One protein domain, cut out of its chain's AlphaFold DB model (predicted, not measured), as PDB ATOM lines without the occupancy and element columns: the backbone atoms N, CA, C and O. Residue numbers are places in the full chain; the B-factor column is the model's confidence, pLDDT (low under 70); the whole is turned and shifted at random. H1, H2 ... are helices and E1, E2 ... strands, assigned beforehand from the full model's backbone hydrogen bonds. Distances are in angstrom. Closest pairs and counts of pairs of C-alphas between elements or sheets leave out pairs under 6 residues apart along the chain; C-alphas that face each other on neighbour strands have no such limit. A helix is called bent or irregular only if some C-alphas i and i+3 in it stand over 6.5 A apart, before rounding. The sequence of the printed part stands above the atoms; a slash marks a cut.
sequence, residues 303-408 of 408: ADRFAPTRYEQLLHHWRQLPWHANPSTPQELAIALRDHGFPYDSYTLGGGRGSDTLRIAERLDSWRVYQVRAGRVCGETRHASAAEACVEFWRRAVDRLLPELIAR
ATOM      1  N   ALA A 303     -21.099 -25.754 -25.831       44.72
ATOM      2  CA  ALA A 303     -22.382 -25.057 -25.821       44.72
ATOM      3  C   ALA A 303     -23.032 -24.985 -24.426       44.72
ATOM      4  O   ALA A 303     -23.415 -23.896 -24.003       44.72
ATOM      5  N   ASP A 304     -23.109 -26.108 -23.694       47.34
ATOM      6  CA  ASP A 304     -23.732 -26.186 -22.358       47.34
ATOM      7  C   ASP A 304     -23.039 -25.249 -21.353       47.34
ATOM      8  O   ASP A 304     -23.671 -24.758 -20.420       47.34
ATOM      9  N   ARG A 305     -21.743 -24.964 -21.557       49.69
ATOM     10  CA  ARG A 305     -20.958 -24.062 -20.700       49.69
ATOM     11  C   ARG A 305     -21.217 -22.578 -20.974       49.69
ATOM     12  O   ARG A 305     -21.098 -21.772 -20.056       49.69
ATOM     13  N   PHE A 306     -21.570 -22.204 -22.205       49.44
ATOM     14  CA  PHE A 306     -21.793 -20.803 -22.592       49.44
ATOM     15  C   PHE A 306     -23.272 -20.416 -22.699       49.44
ATOM     16  O   PHE A 306     -23.585 -19.226 -22.786       49.44
ATOM     17  N   ALA A 307     -24.178 -21.398 -22.695       59.97
ATOM     18  CA  ALA A 307     -25.602 -21.201 -22.906       59.97
ATOM     19  C   ALA A 307     -26.453 -22.228 -22.121       59.97
ATOM     20  O   ALA A 307     -26.418 -23.421 -22.432       59.97
ATOM     21  N   PRO A 308     -27.248 -21.788 -21.124       59.84
ATOM     22  CA  PRO A 308     -28.009 -22.691 -20.256       59.84
ATOM     23  C   PRO A 308     -29.302 -23.252 -20.873       59.84
ATOM     24  O   PRO A 308     -29.897 -24.160 -20.297       59.84
ATOM     25  N   THR A 309     -29.769 -22.732 -22.013       67.88
ATOM     26  CA  THR A 309     -30.965 -23.234 -22.715       67.88
ATOM     27  C   THR A 309     -30.643 -23.688 -24.139       67.88
ATOM     28  O   THR A 309     -29.759 -23.125 -24.781       67.88
ATOM     29  N   ARG A 310     -31.414 -24.640 -24.688       71.19
ATOM     30  CA  ARG A 310     -31.267 -25.109 -26.086       71.19
ATOM     31  C   ARG A 310     -31.317 -23.965 -27.107       71.19
ATOM     32  O   ARG A 310     -30.573 -23.957 -28.083       71.19
ATOM     33  N   TYR A 311     -32.165 -22.966 -26.854       70.88
ATOM     34  CA  TYR A 311     -32.223 -21.742 -27.654       70.88
ATOM     35  C   TYR A 311     -30.902 -20.965 -27.602       70.88
ATOM     36  O   TYR A 311     -30.344 -20.624 -28.644       70.88
ATOM     37  N   GLU A 312     -30.373 -20.710 -26.403       64.69
ATOM     38  CA  GLU A 312     -29.106 -19.991 -26.238       64.69
ATOM     39  C   GLU A 312     -27.925 -20.788 -26.827       64.69
ATOM     40  O   GLU A 312     -26.999 -20.179 -27.359       64.69
ATOM     41  N   GLN A 313     -27.964 -22.125 -26.792       71.88
ATOM     42  CA  GLN A 313     -26.929 -23.004 -27.354       71.88
ATOM     43  C   GLN A 313     -26.912 -22.941 -28.880       71.88
ATOM     44  O   GLN A 313     -25.861 -22.719 -29.486       71.88
ATOM     45  N   LEU A 314     -28.083 -23.056 -29.508       74.00
ATOM     46  CA  LEU A 314     -28.226 -22.909 -30.956       74.00
ATOM     47  C   LEU A 314     -27.818 -21.508 -31.418       74.00
ATOM     48  O   LEU A 314     -27.105 -21.367 -32.409       74.00
ATOM     49  N   LEU A 315     -28.187 -20.471 -30.662       69.81
ATOM     50  CA  LEU A 315     -27.772 -19.097 -30.934       69.81
ATOM     51  C   LEU A 315     -26.257 -18.891 -30.763       69.81
ATOM     52  O   LEU A 315     -25.645 -18.146 -31.531       69.81
ATOM     53  N   HIS A 316     -25.638 -19.533 -29.769       71.81
ATOM     54  CA  HIS A 316     -24.191 -19.505 -29.573       71.81
ATOM     55  C   HIS A 316     -23.466 -20.096 -30.786       71.81
ATOM     56  O   HIS A 316     -22.606 -19.430 -31.363       71.81
ATOM     57  N   HIS A 317     -23.861 -21.293 -31.223       70.25
ATOM     58  CA  HIS A 317     -23.282 -21.929 -32.405       70.25
ATOM     59  C   HIS A 317     -23.544 -21.149 -33.693       70.25
ATOM     60  O   HIS A 317     -22.656 -21.070 -34.536       70.25
ATOM     61  N   TRP A 318     -24.708 -20.506 -33.823       72.12
ATOM     62  CA  TRP A 318     -25.009 -19.623 -34.957       72.12
ATOM     63  C   TRP A 318     -23.948 -18.526 -35.065       72.12
ATOM     64  O   TRP A 318     -23.373 -18.282 -36.118       72.12
ATOM     65  N   ARG A 319     -23.622 -17.889 -33.939       63.38
ATOM     66  CA  ARG A 319     -22.658 -16.781 -33.886       63.38
ATOM     67  C   ARG A 319     -21.206 -17.201 -34.104       63.38
ATOM     68  O   ARG A 319     -20.389 -16.340 -34.411       63.38
ATOM     69  N   GLN A 320     -20.875 -18.480 -33.940       65.19
ATOM     70  CA  GLN A 320     -19.534 -18.996 -34.236       65.19
ATOM     71  C   GLN A 320     -19.277 -19.173 -35.740       65.19
ATOM     72  O   GLN A 320     -18.160 -19.508 -36.125       65.19
ATOM     73  N   LEU A 321     -20.289 -18.938 -36.582       68.12
ATOM     74  CA  LEU A 321     -20.214 -19.034 -38.038       68.12
ATOM     75  C   LEU A 321     -19.562 -20.346 -38.543       68.12
ATOM     76  O   LEU A 321     -18.661 -20.293 -39.387       68.12
ATOM     77  N   PRO A 322     -19.997 -21.533 -38.068       67.25
ATOM     78  CA  PRO A 322     -19.397 -22.819 -38.446       67.25
ATOM     79  C   PRO A 322     -19.344 -23.029 -39.965       67.25
ATOM     80  O   PRO A 322     -18.421 -23.628 -40.505       67.25
ATOM     81  N   TRP A 323     -20.290 -22.460 -40.703       72.50
ATOM     82  CA  TRP A 323     -20.348 -22.506 -42.163       72.50
ATOM     83  C   TRP A 323     -19.217 -21.785 -42.907       72.50
ATOM     84  O   TRP A 323     -19.121 -21.930 -44.126       72.50
ATOM     85  N   HIS A 324     -18.382 -20.991 -42.232       66.75
ATOM     86  CA  HIS A 324     -17.169 -20.444 -42.846       66.75
ATOM     87  C   HIS A 324     -16.031 -21.461 -42.921       66.75
ATOM     88  O   HIS A 324     -15.144 -21.294 -43.760       66.75
ATOM     89  N   ALA A 325     -16.060 -22.515 -42.100       74.00
ATOM     90  CA  ALA A 325     -15.125 -23.614 -42.255       74.00
ATOM     91  C   ALA A 325     -15.392 -24.328 -43.587       74.00
ATOM     92  O   ALA A 325     -16.531 -24.644 -43.936       74.00
ATOM     93  N   ASN A 326     -14.324 -24.559 -44.344       80.56
ATOM     94  CA  ASN A 326     -14.377 -25.212 -45.645       80.56
ATOM     95  C   ASN A 326     -13.328 -26.330 -45.679       80.56
ATOM     96  O   ASN A 326     -12.315 -26.183 -46.366       80.56
ATOM     97  N   PRO A 327     -13.510 -27.390 -44.866       84.12
ATOM     98  CA  PRO A 327     -12.520 -28.447 -44.756       84.12
ATOM     99  C   PRO A 327     -12.338 -29.124 -46.112       84.12
ATOM    100  O   PRO A 327     -13.301 -29.549 -46.748       84.12
ATOM    101  N   SER A 328     -11.089 -29.208 -46.547       86.38
ATOM    102  CA  SER A 328     -10.683 -29.779 -47.829       86.38
ATOM    103  C   SER A 328     -10.142 -31.205 -47.700       86.38
ATOM    104  O   SER A 328     -10.021 -31.918 -48.697       86.38
ATOM    105  N   THR A 329      -9.854 -31.639 -46.470       85.44
ATOM    106  CA  THR A 329      -9.357 -32.980 -46.148       85.44
ATOM    107  C   THR A 329     -10.122 -33.593 -44.970       85.44
ATOM    108  O   THR A 329     -10.646 -32.850 -44.132       85.44
ATOM    109  N   PRO A 330     -10.147 -34.934 -44.828       83.56
ATOM    110  CA  PRO A 330     -10.739 -35.592 -43.660       83.56
ATOM    111  C   PRO A 330     -10.144 -35.123 -42.325       83.56
ATOM    112  O   PRO A 330     -10.846 -35.067 -41.318       83.56
ATOM    113  N   GLN A 331      -8.867 -34.732 -42.313       80.19
ATOM    114  CA  GLN A 331      -8.207 -34.192 -41.127       80.19
ATOM    115  C   GLN A 331      -8.711 -32.793 -40.764       80.19
ATOM    116  O   GLN A 331      -9.029 -32.541 -39.604       80.19
ATOM    117  N   GLU A 332      -8.820 -31.891 -41.741       80.25
ATOM    118  CA  GLU A 332      -9.423 -30.569 -41.526       80.25
ATOM    119  C   GLU A 332     -10.886 -30.692 -41.094       80.25
ATOM    120  O   GLU A 332     -11.339 -29.952 -40.223       80.25
ATOM    121  N   LEU A 333     -11.612 -31.661 -41.657       86.88
ATOM    122  CA  LEU A 333     -12.985 -31.958 -41.273       86.88
ATOM    123  C   LEU A 333     -13.071 -32.435 -39.816       86.88
ATOM    124  O   LEU A 333     -13.914 -31.944 -39.072       86.88
ATOM    125  N   ALA A 334     -12.185 -33.335 -39.387       81.00
ATOM    126  CA  ALA A 334     -12.116 -33.793 -37.998       81.00
ATOM    127  C   ALA A 334     -11.833 -32.640 -37.023       81.00
ATOM    128  O   ALA A 334     -12.472 -32.546 -35.974       81.00
ATOM    129  N   ILE A 335     -10.907 -31.745 -37.382       77.19
ATOM    130  CA  ILE A 335     -10.601 -30.538 -36.606       77.19
ATOM    131  C   ILE A 335     -11.840 -29.643 -36.511       77.19
ATOM    132  O   ILE A 335     -12.208 -29.256 -35.408       77.19
ATOM    133  N   ALA A 336     -12.527 -29.380 -37.627       81.38
ATOM    134  CA  ALA A 336     -13.740 -28.563 -37.634       81.38
ATOM    135  C   ALA A 336     -14.859 -29.172 -36.769       81.38
ATOM    136  O   ALA A 336     -15.485 -28.472 -35.976       81.38
ATOM    137  N   LEU A 337     -15.086 -30.485 -36.865       82.69
ATOM    138  CA  LEU A 337     -16.073 -31.194 -36.042       82.69
ATOM    139  C   LEU A 337     -15.741 -31.092 -34.549       82.69
ATOM    140  O   LEU A 337     -16.612 -30.769 -33.743       82.69
ATOM    141  N   ARG A 338     -14.474 -31.293 -34.181       78.38
ATOM    142  CA  ARG A 338     -14.007 -31.142 -32.799       78.38
ATOM    143  C   ARG A 338     -14.178 -29.707 -32.298       78.38
ATOM    144  O   ARG A 338     -14.740 -29.499 -31.227       78.38
ATOM    145  N   ASP A 339     -13.707 -28.729 -33.064       73.19
ATOM    146  CA  ASP A 339     -13.678 -27.320 -32.660       73.19
ATOM    147  C   ASP A 339     -15.097 -26.733 -32.528       73.19
ATOM    148  O   ASP A 339     -15.320 -25.816 -31.738       73.19
ATOM    149  N   HIS A 340     -16.076 -27.315 -33.229       73.12
ATOM    150  CA  HIS A 340     -17.497 -26.975 -33.109       73.12
ATOM    151  C   HIS A 340     -18.301 -27.920 -32.197       73.12
ATOM    152  O   HIS A 340     -19.525 -27.801 -32.124       73.12
ATOM    153  N   GLY A 341     -17.632 -28.810 -31.457       71.75
ATOM    154  CA  GLY A 341     -18.235 -29.590 -30.373       71.75
ATOM    155  C   GLY A 341     -19.132 -30.746 -30.819       71.75
ATOM    156  O   GLY A 341     -20.017 -31.148 -30.064       71.75
ATOM    157  N   PHE A 342     -18.929 -31.285 -32.023       76.44
ATOM    158  CA  PHE A 342     -19.633 -32.485 -32.469       76.44
ATOM    159  C   PHE A 342     -19.134 -33.712 -31.685       76.44
ATOM    160  O   PHE A 342     -17.932 -33.989 -31.695       76.44
ATOM    161  N   PRO A 343     -20.020 -34.482 -31.027       73.88
ATOM    162  CA  PRO A 343     -19.645 -35.728 -30.371       73.88
ATOM    163  C   PRO A 343     -19.114 -36.753 -31.372       73.88
ATOM    164  O   PRO A 343     -19.673 -36.903 -32.462       73.88
ATOM    165  N   TYR A 344     -18.071 -37.493 -30.999       71.94
ATOM    166  CA  TYR A 344     -17.457 -38.501 -31.870       71.94
ATOM    167  C   TYR A 344     -18.434 -39.621 -32.271       71.94
ATOM    168  O   TYR A 344     -18.338 -40.174 -33.358       71.94
ATOM    169  N   ASP A 345     -19.426 -39.920 -31.432       72.62
ATOM    170  CA  ASP A 345     -20.478 -40.902 -31.708       72.62
ATOM    171  C   ASP A 345     -21.584 -40.382 -32.643       72.62
ATOM    172  O   ASP A 345     -22.472 -41.146 -33.012       72.62
ATOM    173  N   SER A 346     -21.542 -39.109 -33.054       75.31
ATOM    174  CA  SER A 346     -22.510 -38.518 -33.993       75.31
ATOM    175  C   SER A 346     -22.091 -38.626 -35.465       75.31
ATOM    176  O   SER A 346     -22.905 -38.380 -36.363       75.31
ATOM    177  N   TYR A 347     -20.839 -39.012 -35.737       82.56
ATOM    178  CA  TYR A 347     -20.275 -39.029 -37.083       82.56
ATOM    179  C   TYR A 347     -19.199 -40.114 -37.275       82.56
ATOM    180  O   TYR A 347     -18.701 -40.694 -36.317       82.56
ATOM    181  N   THR A 348     -18.839 -40.431 -38.522       82.06
ATOM    182  CA  THR A 348     -17.743 -41.372 -38.836       82.06
ATOM    183  C   THR A 348     -16.979 -40.918 -40.079       82.06
ATOM    184  O   THR A 348     -17.596 -40.548 -41.082       82.06
ATOM    185  N   LEU A 349     -15.642 -40.949 -40.022       83.44
ATOM    186  CA  LEU A 349     -14.767 -40.449 -41.093       83.44
ATOM    187  C   LEU A 349     -14.123 -41.555 -41.957       83.44
ATOM    188  O   LEU A 349     -13.398 -41.227 -42.890       83.44
ATOM    189  N   GLY A 350     -14.419 -42.834 -41.686       73.69
ATOM    190  CA  GLY A 350     -13.942 -43.995 -42.460       73.69
ATOM    191  C   GLY A 350     -15.004 -44.764 -43.268       73.69
ATOM    192  O   GLY A 350     -14.680 -45.742 -43.933       73.69
ATOM    193  N   GLY A 351     -16.277 -44.355 -43.248       75.06
ATOM    194  CA  GLY A 351     -17.382 -45.086 -43.895       75.06
ATOM    195  C   GLY A 351     -18.019 -46.157 -43.002       75.06
ATOM    196  O   GLY A 351     -17.942 -46.033 -41.787       75.06
ATOM    197  N   GLY A 352     -18.705 -47.160 -43.574       71.06
ATOM    198  CA  GLY A 352     -19.393 -48.258 -42.863       71.06
ATOM    199  C   GLY A 352     -20.905 -48.050 -42.659       71.06
ATOM    200  O   GLY A 352     -21.478 -47.058 -43.099       71.06
ATOM    201  N   ARG A 353     -21.572 -48.989 -41.982       70.69
ATOM    202  CA  ARG A 353     -23.014 -48.965 -41.659       70.69
ATOM    203  C   ARG A 353     -23.320 -49.160 -40.173       70.69
ATOM    204  O   ARG A 353     -24.484 -49.394 -39.823       70.69
ATOM    205  N   GLY A 354     -22.311 -49.177 -39.302       65.31
ATOM    206  CA  GLY A 354     -22.495 -49.128 -37.847       65.31
ATOM    207  C   GLY A 354     -23.339 -47.913 -37.446       65.31
ATOM    208  O   GLY A 354     -23.651 -47.116 -38.320       65.31
ATOM    209  N   SER A 355     -23.717 -47.806 -36.167       65.69
ATOM    210  CA  SER A 355     -24.442 -46.699 -35.489       65.69
ATOM    211  C   SER A 355     -25.032 -45.549 -36.335       65.69
ATOM    212  O   SER A 355     -24.378 -44.986 -37.201       65.69
ATOM    213  N   ASP A 356     -26.245 -45.102 -35.997       69.75
ATOM    214  CA  ASP A 356     -26.972 -44.032 -36.706       69.75
ATOM    215  C   ASP A 356     -26.223 -42.677 -36.765       69.75
ATOM    216  O   ASP A 356     -26.472 -41.770 -35.968       69.75
ATOM    217  N   THR A 357     -25.303 -42.534 -37.726       83.38
ATOM    218  CA  THR A 357     -24.352 -41.419 -37.846       83.38
ATOM    219  C   THR A 357     -24.246 -40.895 -39.278       83.38
ATOM    220  O   THR A 357     -24.597 -41.569 -40.253       83.38
ATOM    221  N   LEU A 358     -23.763 -39.657 -39.422       87.44
ATOM    222  CA  LEU A 358     -23.327 -39.118 -40.713       87.44
ATOM    223  C   LEU A 358     -21.948 -39.678 -41.069       87.44
ATOM    224  O   LEU A 358     -21.045 -39.682 -40.232       87.44
ATOM    225  N   ARG A 359     -21.771 -40.112 -42.316       88.50
ATOM    226  CA  ARG A 359     -20.559 -40.787 -42.781       88.50
ATOM    227  C   ARG A 359     -20.012 -40.167 -44.059       88.50
ATOM    228  O   ARG A 359     -20.766 -39.749 -44.941       88.50
ATOM    229  N   ILE A 360     -18.687 -40.139 -44.145       89.75
ATOM    230  CA  ILE A 360     -17.918 -39.912 -45.368       89.75
ATOM    231  C   ILE A 360     -17.129 -41.187 -45.653       89.75
ATOM    232  O   ILE A 360     -16.588 -41.793 -44.733       89.75
ATOM    233  N   ALA A 361     -17.111 -41.626 -46.906       87.69
ATOM    234  CA  ALA A 361     -16.375 -42.810 -47.327       87.69
ATOM    235  C   ALA A 361     -15.628 -42.536 -48.628       87.69
ATOM    236  O   ALA A 361     -16.232 -42.098 -49.613       87.69
ATOM    237  N   GLU A 362     -14.337 -42.844 -48.640       88.12
ATOM    238  CA  GLU A 362     -13.582 -42.965 -49.881       88.12
ATOM    239  C   GLU A 362     -13.942 -44.286 -50.572       88.12
ATOM    240  O   GLU A 362     -14.039 -45.332 -49.930       88.12
ATOM    241  N   ARG A 363     -14.156 -44.236 -51.887       88.31
ATOM    242  CA  ARG A 363     -14.312 -45.395 -52.771       88.31
ATOM    243  C   ARG A 363     -13.289 -45.320 -53.893       88.31
ATOM    244  O   ARG A 363     -12.674 -44.282 -54.135       88.31
ATOM    245  N   LEU A 364     -13.123 -46.428 -54.610       85.62
ATOM    246  CA  LEU A 364     -12.211 -46.475 -55.755       85.62
ATOM    247  C   LEU A 364     -12.606 -45.492 -56.865       85.62
ATOM    248  O   LEU A 364     -11.729 -44.981 -57.558       85.62
ATOM    249  N   ASP A 365     -13.904 -45.231 -57.021       84.94
ATOM    250  CA  ASP A 365     -14.471 -44.406 -58.088       84.94
ATOM    251  C   ASP A 365     -14.860 -42.986 -57.647       84.94
ATOM    252  O   ASP A 365     -15.030 -42.107 -58.492       84.94
ATOM    253  N   SER A 366     -15.059 -42.756 -56.348       90.38
ATOM    254  CA  SER A 366     -15.712 -41.548 -55.842       90.38
ATOM    255  C   SER A 366     -15.543 -41.372 -54.334       90.38
ATOM    256  O   SER A 366     -15.140 -42.280 -53.616       90.38
ATOM    257  N   TRP A 367     -15.917 -40.200 -53.833       91.50
ATOM    258  CA  TRP A 367     -16.166 -39.972 -52.414       91.50
ATOM    259  C   TRP A 367     -17.665 -39.930 -52.154       91.50
ATOM    260  O   TRP A 367     -18.413 -39.290 -52.892       91.50
ATOM    261  N   ARG A 368     -18.118 -40.596 -51.093       91.62
ATOM    262  CA  ARG A 368     -19.539 -40.676 -50.741       91.62
ATOM    263  C   ARG A 368     -19.800 -40.013 -49.398       91.62
ATOM    264  O   ARG A 368     -19.057 -40.234 -48.450       91.62
ATOM    265  N   VAL A 369     -20.885 -39.247 -49.314       91.00
ATOM    266  CA  VAL A 369     -21.409 -38.687 -48.060       91.00
ATOM    267  C   VAL A 369     -22.849 -39.139 -47.889       91.00
ATOM    268  O   VAL A 369     -23.676 -38.913 -48.775       91.00
ATOM    269  N   TYR A 370     -23.150 -39.775 -46.763       90.00
ATOM    270  CA  TYR A 370     -24.448 -40.393 -46.498       90.00
ATOM    271  C   TYR A 370     -24.746 -40.447 -45.000       90.00
ATOM    272  O   TYR A 370     -23.848 -40.306 -44.175       90.00
ATOM    273  N   GLN A 371     -26.012 -40.646 -44.641       87.12
ATOM    274  CA  GLN A 371     -26.414 -40.920 -43.263       87.12
ATOM    275  C   GLN A 371     -26.800 -42.391 -43.123       87.12
ATOM    276  O   GLN A 371     -27.417 -42.953 -44.026       87.12
ATOM    277  N   VAL A 372     -26.465 -43.005 -41.993       83.44
ATOM    278  CA  VAL A 372     -26.980 -44.325 -41.620       83.44
ATOM    279  C   VAL A 372     -28.147 -44.133 -40.655       83.44
ATOM    280  O   VAL A 372     -28.022 -43.397 -39.679       83.44
ATOM    281  N   ARG A 373     -29.297 -44.747 -40.942       81.94
ATOM    282  CA  ARG A 373     -30.469 -44.767 -40.053       81.94
ATOM    283  C   ARG A 373     -31.024 -46.181 -39.974       81.94
ATOM    284  O   ARG A 373     -31.358 -46.760 -41.006       81.94
ATOM    285  N   ALA A 374     -31.113 -46.747 -38.772       79.12
ATOM    286  CA  ALA A 374     -31.496 -48.138 -38.536       79.12
ATOM    287  C   ALA A 374     -30.728 -49.130 -39.441       79.12
ATOM    288  O   ALA A 374     -31.305 -50.058 -40.011       79.12
ATOM    289  N   GLY A 375     -29.424 -48.891 -39.633       74.81
ATOM    290  CA  GLY A 375     -28.550 -49.712 -40.482       74.81
ATOM    291  C   GLY A 375     -28.741 -49.550 -41.999       74.81
ATOM    292  O   GLY A 375     -28.139 -50.312 -42.760       74.81
ATOM    293  N   ARG A 376     -29.549 -48.581 -42.455       79.88
ATOM    294  CA  ARG A 376     -29.777 -48.266 -43.876       79.88
ATOM    295  C   ARG A 376     -29.097 -46.969 -44.292       79.88
ATOM    296  O   ARG A 376     -29.041 -46.026 -43.510       79.88
ATOM    297  N   VAL A 377     -28.634 -46.918 -45.540       84.44
ATOM    298  CA  VAL A 377     -28.025 -45.727 -46.149       84.44
ATOM    299  C   VAL A 377     -29.118 -44.789 -46.669       84.44
ATOM    300  O   VAL A 377     -29.950 -45.173 -47.493       84.44
ATOM    301  N   CYS A 378     -29.085 -43.541 -46.213       86.00
ATOM    302  CA  CYS A 378     -30.008 -42.482 -46.604       86.00
ATOM    303  C   CYS A 378     -29.249 -41.282 -47.180       86.00
ATOM    304  O   CYS A 378     -28.178 -40.904 -46.690       86.00
ATOM    305  N   GLY A 379     -29.828 -40.678 -48.221       83.88
ATOM    306  CA  GLY A 379     -29.362 -39.409 -48.772       83.88
ATOM    307  C   GLY A 379     -27.948 -39.454 -49.334       83.88
ATOM    308  O   GLY A 379     -27.227 -38.472 -49.187       83.88
ATOM    309  N   GLU A 380     -27.508 -40.561 -49.932       90.44
ATOM    310  CA  GLU A 380     -26.163 -40.655 -50.506       90.44
ATOM    311  C   GLU A 380     -25.916 -39.534 -51.529       90.44
ATOM    312  O   GLU A 380     -26.734 -39.260 -52.406       90.44
ATOM    313  N   THR A 381     -24.756 -38.890 -51.425       90.19
ATOM    314  CA  THR A 381     -24.209 -38.017 -52.471       90.19
ATOM    315  C   THR A 381     -22.817 -38.478 -52.845       90.19
ATOM    316  O   THR A 381     -22.057 -38.913 -51.979       90.19
ATOM    317  N   ARG A 382     -22.498 -38.378 -54.136       92.00
ATOM    318  CA  ARG A 382     -21.214 -38.781 -54.711       92.00
ATOM    319  C   ARG A 382     -20.464 -37.555 -55.198       92.00
ATOM    320  O   ARG A 382     -21.057 -36.683 -55.827       92.00
ATOM    321  N   HIS A 383     -19.172 -37.533 -54.921       92.56
ATOM    322  CA  HIS A 383     -18.273 -36.415 -55.174       92.56
ATOM    323  C   HIS A 383     -17.006 -36.927 -55.845       92.56
ATOM    324  O   HIS A 383     -16.573 -38.053 -55.585       92.56
ATOM    325  N   ALA A 384     -16.411 -36.112 -56.712       92.06
ATOM    326  CA  ALA A 384     -15.219 -36.511 -57.455       92.06
ATOM    327  C   ALA A 384     -13.947 -36.394 -56.603       92.06
ATOM    328  O   ALA A 384     -12.935 -37.024 -56.906       92.06
ATOM    329  N   SER A 385     -13.988 -35.593 -55.536       91.06
ATOM    330  CA  SER A 385     -12.829 -35.301 -54.694       91.06
ATOM    331  C   SER A 385     -13.141 -35.335 -53.198       91.06
ATOM    332  O   SER A 385     -14.275 -35.111 -52.769       91.06
ATOM    333  N   ALA A 386     -12.090 -35.549 -52.399       89.50
ATOM    334  CA  ALA A 386     -12.151 -35.470 -50.943       89.50
ATOM    335  C   ALA A 386     -12.628 -34.094 -50.466       89.50
ATOM    336  O   ALA A 386     -13.425 -34.017 -49.537       89.50
ATOM    337  N   ALA A 387     -12.189 -33.018 -51.128       89.44
ATOM    338  CA  ALA A 387     -12.571 -31.656 -50.776       89.44
ATOM    339  C   ALA A 387     -14.081 -31.436 -50.931       89.44
ATOM    340  O   ALA A 387     -14.736 -30.993 -49.995       89.44
ATOM    341  N   GLU A 388     -14.659 -31.812 -52.073       90.50
ATOM    342  CA  GLU A 388     -16.107 -31.708 -52.300       90.50
ATOM    343  C   GLU A 388     -16.908 -32.524 -51.275       90.50
ATOM    344  O   GLU A 388     -17.878 -32.023 -50.700       90.50
ATOM    345  N   ALA A 389     -16.464 -33.749 -50.984       92.00
ATOM    346  CA  ALA A 389     -17.109 -34.594 -49.988       92.00
ATOM    347  C   ALA A 389     -16.974 -34.046 -48.560       92.00
ATOM    348  O   ALA A 389     -17.947 -34.074 -47.813       92.00
ATOM    349  N   CYS A 390     -15.819 -33.502 -48.172       90.56
ATOM    350  CA  CYS A 390     -15.626 -32.898 -46.851       90.56
ATOM    351  C   CYS A 390     -16.504 -31.657 -46.670       90.56
ATOM    352  O   CYS A 390     -17.113 -31.482 -45.615       90.56
ATOM    353  N   VAL A 391     -16.647 -30.837 -47.712       88.94
ATOM    354  CA  VAL A 391     -17.542 -29.672 -47.714       88.94
ATOM    355  C   VAL A 391     -19.010 -30.087 -47.624       88.94
ATOM    356  O   VAL A 391     -19.792 -29.453 -46.909       88.94
ATOM    357  N   GLU A 392     -19.409 -31.150 -48.323       90.00
ATOM    358  CA  GLU A 392     -20.768 -31.687 -48.230       90.00
ATOM    359  C   GLU A 392     -21.047 -32.329 -46.867       90.00
ATOM    360  O   GLU A 392     -22.121 -32.129 -46.296       90.00
ATOM    361  N   PHE A 393     -20.086 -33.065 -46.314       92.50
ATOM    362  CA  PHE A 393     -20.200 -33.624 -44.976       92.50
ATOM    363  C   PHE A 393     -20.317 -32.515 -43.939       92.50
ATOM    364  O   PHE A 393     -21.245 -32.538 -43.135       92.50
ATOM    365  N   TRP A 394     -19.421 -31.525 -43.977       90.31
ATOM    366  CA  TRP A 394     -19.440 -30.393 -43.057       90.31
ATOM    367  C   TRP A 394     -20.780 -29.671 -43.099       90.31
ATOM    368  O   TRP A 394     -21.404 -29.441 -42.065       90.31
ATOM    369  N   ARG A 395     -21.289 -29.417 -44.307       86.81
ATOM    370  CA  ARG A 395     -22.633 -28.876 -44.497       86.81
ATOM    371  C   ARG A 395     -23.685 -29.723 -43.801       86.81
ATOM    372  O   ARG A 395     -24.485 -29.181 -43.058       86.81
ATOM    373  N   ARG A 396     -23.725 -31.036 -44.028       88.00
ATOM    374  CA  ARG A 396     -24.735 -31.900 -43.395       88.00
ATOM    375  C   ARG A 396     -24.581 -31.964 -41.880       88.00
ATOM    376  O   ARG A 396     -25.592 -32.031 -41.184       88.00
ATOM    377  N   ALA A 397     -23.353 -31.923 -41.370       87.69
ATOM    378  CA  ALA A 397     -23.084 -31.863 -39.943       87.69
ATOM    379  C   ALA A 397     -23.675 -30.576 -39.345       87.69
ATOM    380  O   ALA A 397     -24.482 -30.641 -38.420       87.69
ATOM    381  N   VAL A 398     -23.373 -29.422 -39.938       83.62
ATOM    382  CA  VAL A 398     -23.909 -28.122 -39.513       83.62
ATOM    383  C   VAL A 398     -25.429 -28.067 -39.689       83.62
ATOM    384  O   VAL A 398     -26.132 -27.774 -38.733       83.62
ATOM    385  N   ASP A 399     -25.963 -28.396 -40.864       79.44
ATOM    386  CA  ASP A 399     -27.383 -28.236 -41.210       79.44
ATOM    387  C   ASP A 399     -28.309 -29.211 -40.460       79.44
ATOM    388  O   ASP A 399     -29.492 -28.918 -40.273       79.44
ATOM    389  N   ARG A 400     -27.809 -30.393 -40.066       80.94
ATOM    390  CA  ARG A 400     -28.650 -31.487 -39.547       80.94
ATOM    391  C   ARG A 400     -28.202 -32.012 -38.196       80.94
ATOM    392  O   ARG A 400     -29.010 -32.017 -37.271       80.94
ATOM    393  N   LEU A 401     -26.940 -32.425 -38.069       82.38
ATOM    394  CA  LEU A 401     -26.459 -33.032 -36.826       82.38
ATOM    395  C   LEU A 401     -26.437 -32.023 -35.679       82.38
ATOM    396  O   LEU A 401     -26.960 -32.317 -34.613       82.38
ATOM    397  N   LEU A 402     -25.884 -30.825 -35.887       80.81
ATOM    398  CA  LEU A 402     -25.759 -29.824 -34.824       80.81
ATOM    399  C   LEU A 402     -27.126 -29.427 -34.221       80.81
ATOM    400  O   LEU A 402     -27.275 -29.488 -33.001       80.81
ATOM    401  N   PRO A 403     -28.166 -29.142 -35.031       77.88
ATOM    402  CA  PRO A 403     -29.553 -29.018 -34.574       77.88
ATOM    403  C   PRO A 403     -30.064 -30.183 -33.730       77.88
ATOM    404  O   PRO A 403     -30.698 -29.969 -32.700       77.88
ATOM    405  N   GLU A 404     -29.842 -31.417 -34.186       79.81
ATOM    406  CA  GLU A 404     -30.308 -32.621 -33.493       79.81
ATOM    407  C   GLU A 404     -29.589 -32.822 -32.159       79.81
ATOM    408  O   GLU A 404     -30.216 -33.247 -31.194       79.81
ATOM    409  N   LEU A 405     -28.301 -32.490 -32.093       76.31
ATOM    410  CA  LEU A 405     -27.492 -32.579 -30.881       76.31
ATOM    411  C   LEU A 405     -27.943 -31.580 -29.816       76.31
ATOM    412  O   LEU A 405     -28.021 -31.946 -28.651       76.31
ATOM    413  N   ILE A 406     -28.290 -30.355 -30.213       74.25
ATOM    414  CA  ILE A 406     -28.790 -29.314 -29.300       74.25
ATOM    415  C   ILE A 406     -30.230 -29.609 -28.849       74.25
ATOM    416  O   ILE A 406     -30.649 -29.232 -27.757       74.25
ATOM    417  N   ALA A 407     -31.019 -30.288 -29.687       70.50
ATOM    418  CA  ALA A 407     -32.389 -30.675 -29.358       70.50
ATOM    419  C   ALA A 407     -32.488 -31.860 -28.375       70.50
ATOM    420  O   ALA A 407     -33.576 -32.096 -27.845       70.50
ATOM    421  N   ARG A 408     -31.402 -32.607 -28.147       68.06
ATOM    422  CA  ARG A 408     -31.320 -33.711 -27.176       68.06
ATOM    423  C   ARG A 408     -30.989 -33.153 -25.800       68.06
ATOM    424  O   ARG A 408     -31.788 -33.400 -24.871       68.06
TER     425      ARG A 408
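This is residues 303 to 408 of the 408 residues of an uncharacterized protein of Crossiella cryophila (UniProt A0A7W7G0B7). One long helix, H4, covers one face of a strongly twisted three-stranded sheet with its residues 386 to 401, then runs on past the sheet to meet H2 with residues 403 to 407. H3 packs beside the sheet end of H4, while H1 and H2 make a small helical end far from the strands. The 106 printed residues include seven named elements in the order H1 H2 H3 E1 E2 E3 H4, of mixed class, with the antiparallel sheet in the order E1, E2, E3. The whole is compact, with a radius of gyration of the C-alphas of 13.8 A, and its spans of 45 by 30 by 18 A make it only just elongated.

H1, residues 303 to 306, touches H2, residues 310 to 319; their closest C-alphas, of Ala 303 and Gln 313, are 5.2 A apart. H2 and H3, residues 330 to 339, are apart. The strands E1, residues 358 to 362, E2, residues 367 to 373, and E3, residues 376 to 383, form a meander, each strand the antiparallel neighbour of the one before. In the hairpin E1 and E2, N 359 and O 370 are 2.8 A apart, within hydrogen-bond range; in the hairpin E2 and E3, N 369 and O 381 are 2.9 A apart, also within range. Residues 347 to 348 pair with residues 358 to 359 of E1, parallel. E3 bends by 65 degrees at residue 379. H4, residues 386 to 407, is on the sheet at a height over the sheet of 8.9 A, in two layers, a helix on one face of a sheet. It lies over E2 and runs along the strands, at 1 degrees to E2 on the local plane; the closest C-alphas of E2 and H4, of Trp 367 and Ala 389, are 6.0 A apart. H3 touches H4 at residues 386 to 394 alone, at a shallow tilt of 24 degrees, the same way; their closest C-alphas, of Leu 333 and Cys 390, are 6.2 A apart. H2 touches H4 at residues 403 to 407 alone, at a shallow tilt of 29 degrees, opposite ways; the closest C-alphas, of Arg 310 and Ile 406, are 5.8 A apart. H4 has a kink of 31 degrees near residue 397 and is only just irregular, with C-alphas 399 and 402 6.8 A apart. Every O i to N i+4 pair is within hydrogen-bond range in H2 and H3, against 16 of 18 in H4; H1 is too short for such a pair.

H1 begins at C-alpha 303, (-22.382, -25.057, -25.821), and is 5.4 A long. H2 measures 14.3 A and H3 14.1 A from first to last C-alpha. E1 begins at C-alpha 358, (-23.327, -39.118, -40.713), and measures 13.9 A; E2 measures 19.5 A and E3 20.0 A. H4 measures 30.0 A and ends at C-alpha 407, (-32.389, -30.675, -29.358).

The two C-alphas farthest apart, of Pro 308 and Asp 365, are 45.7 A apart. The printed part has no cut, and its long link joins H3 to E1 through residues 340 to 357. The mean pLDDT of the printed part is 78.7; 18 residues are under 70, among them residues 303 to 309, 319 to 322 and 354 to 356.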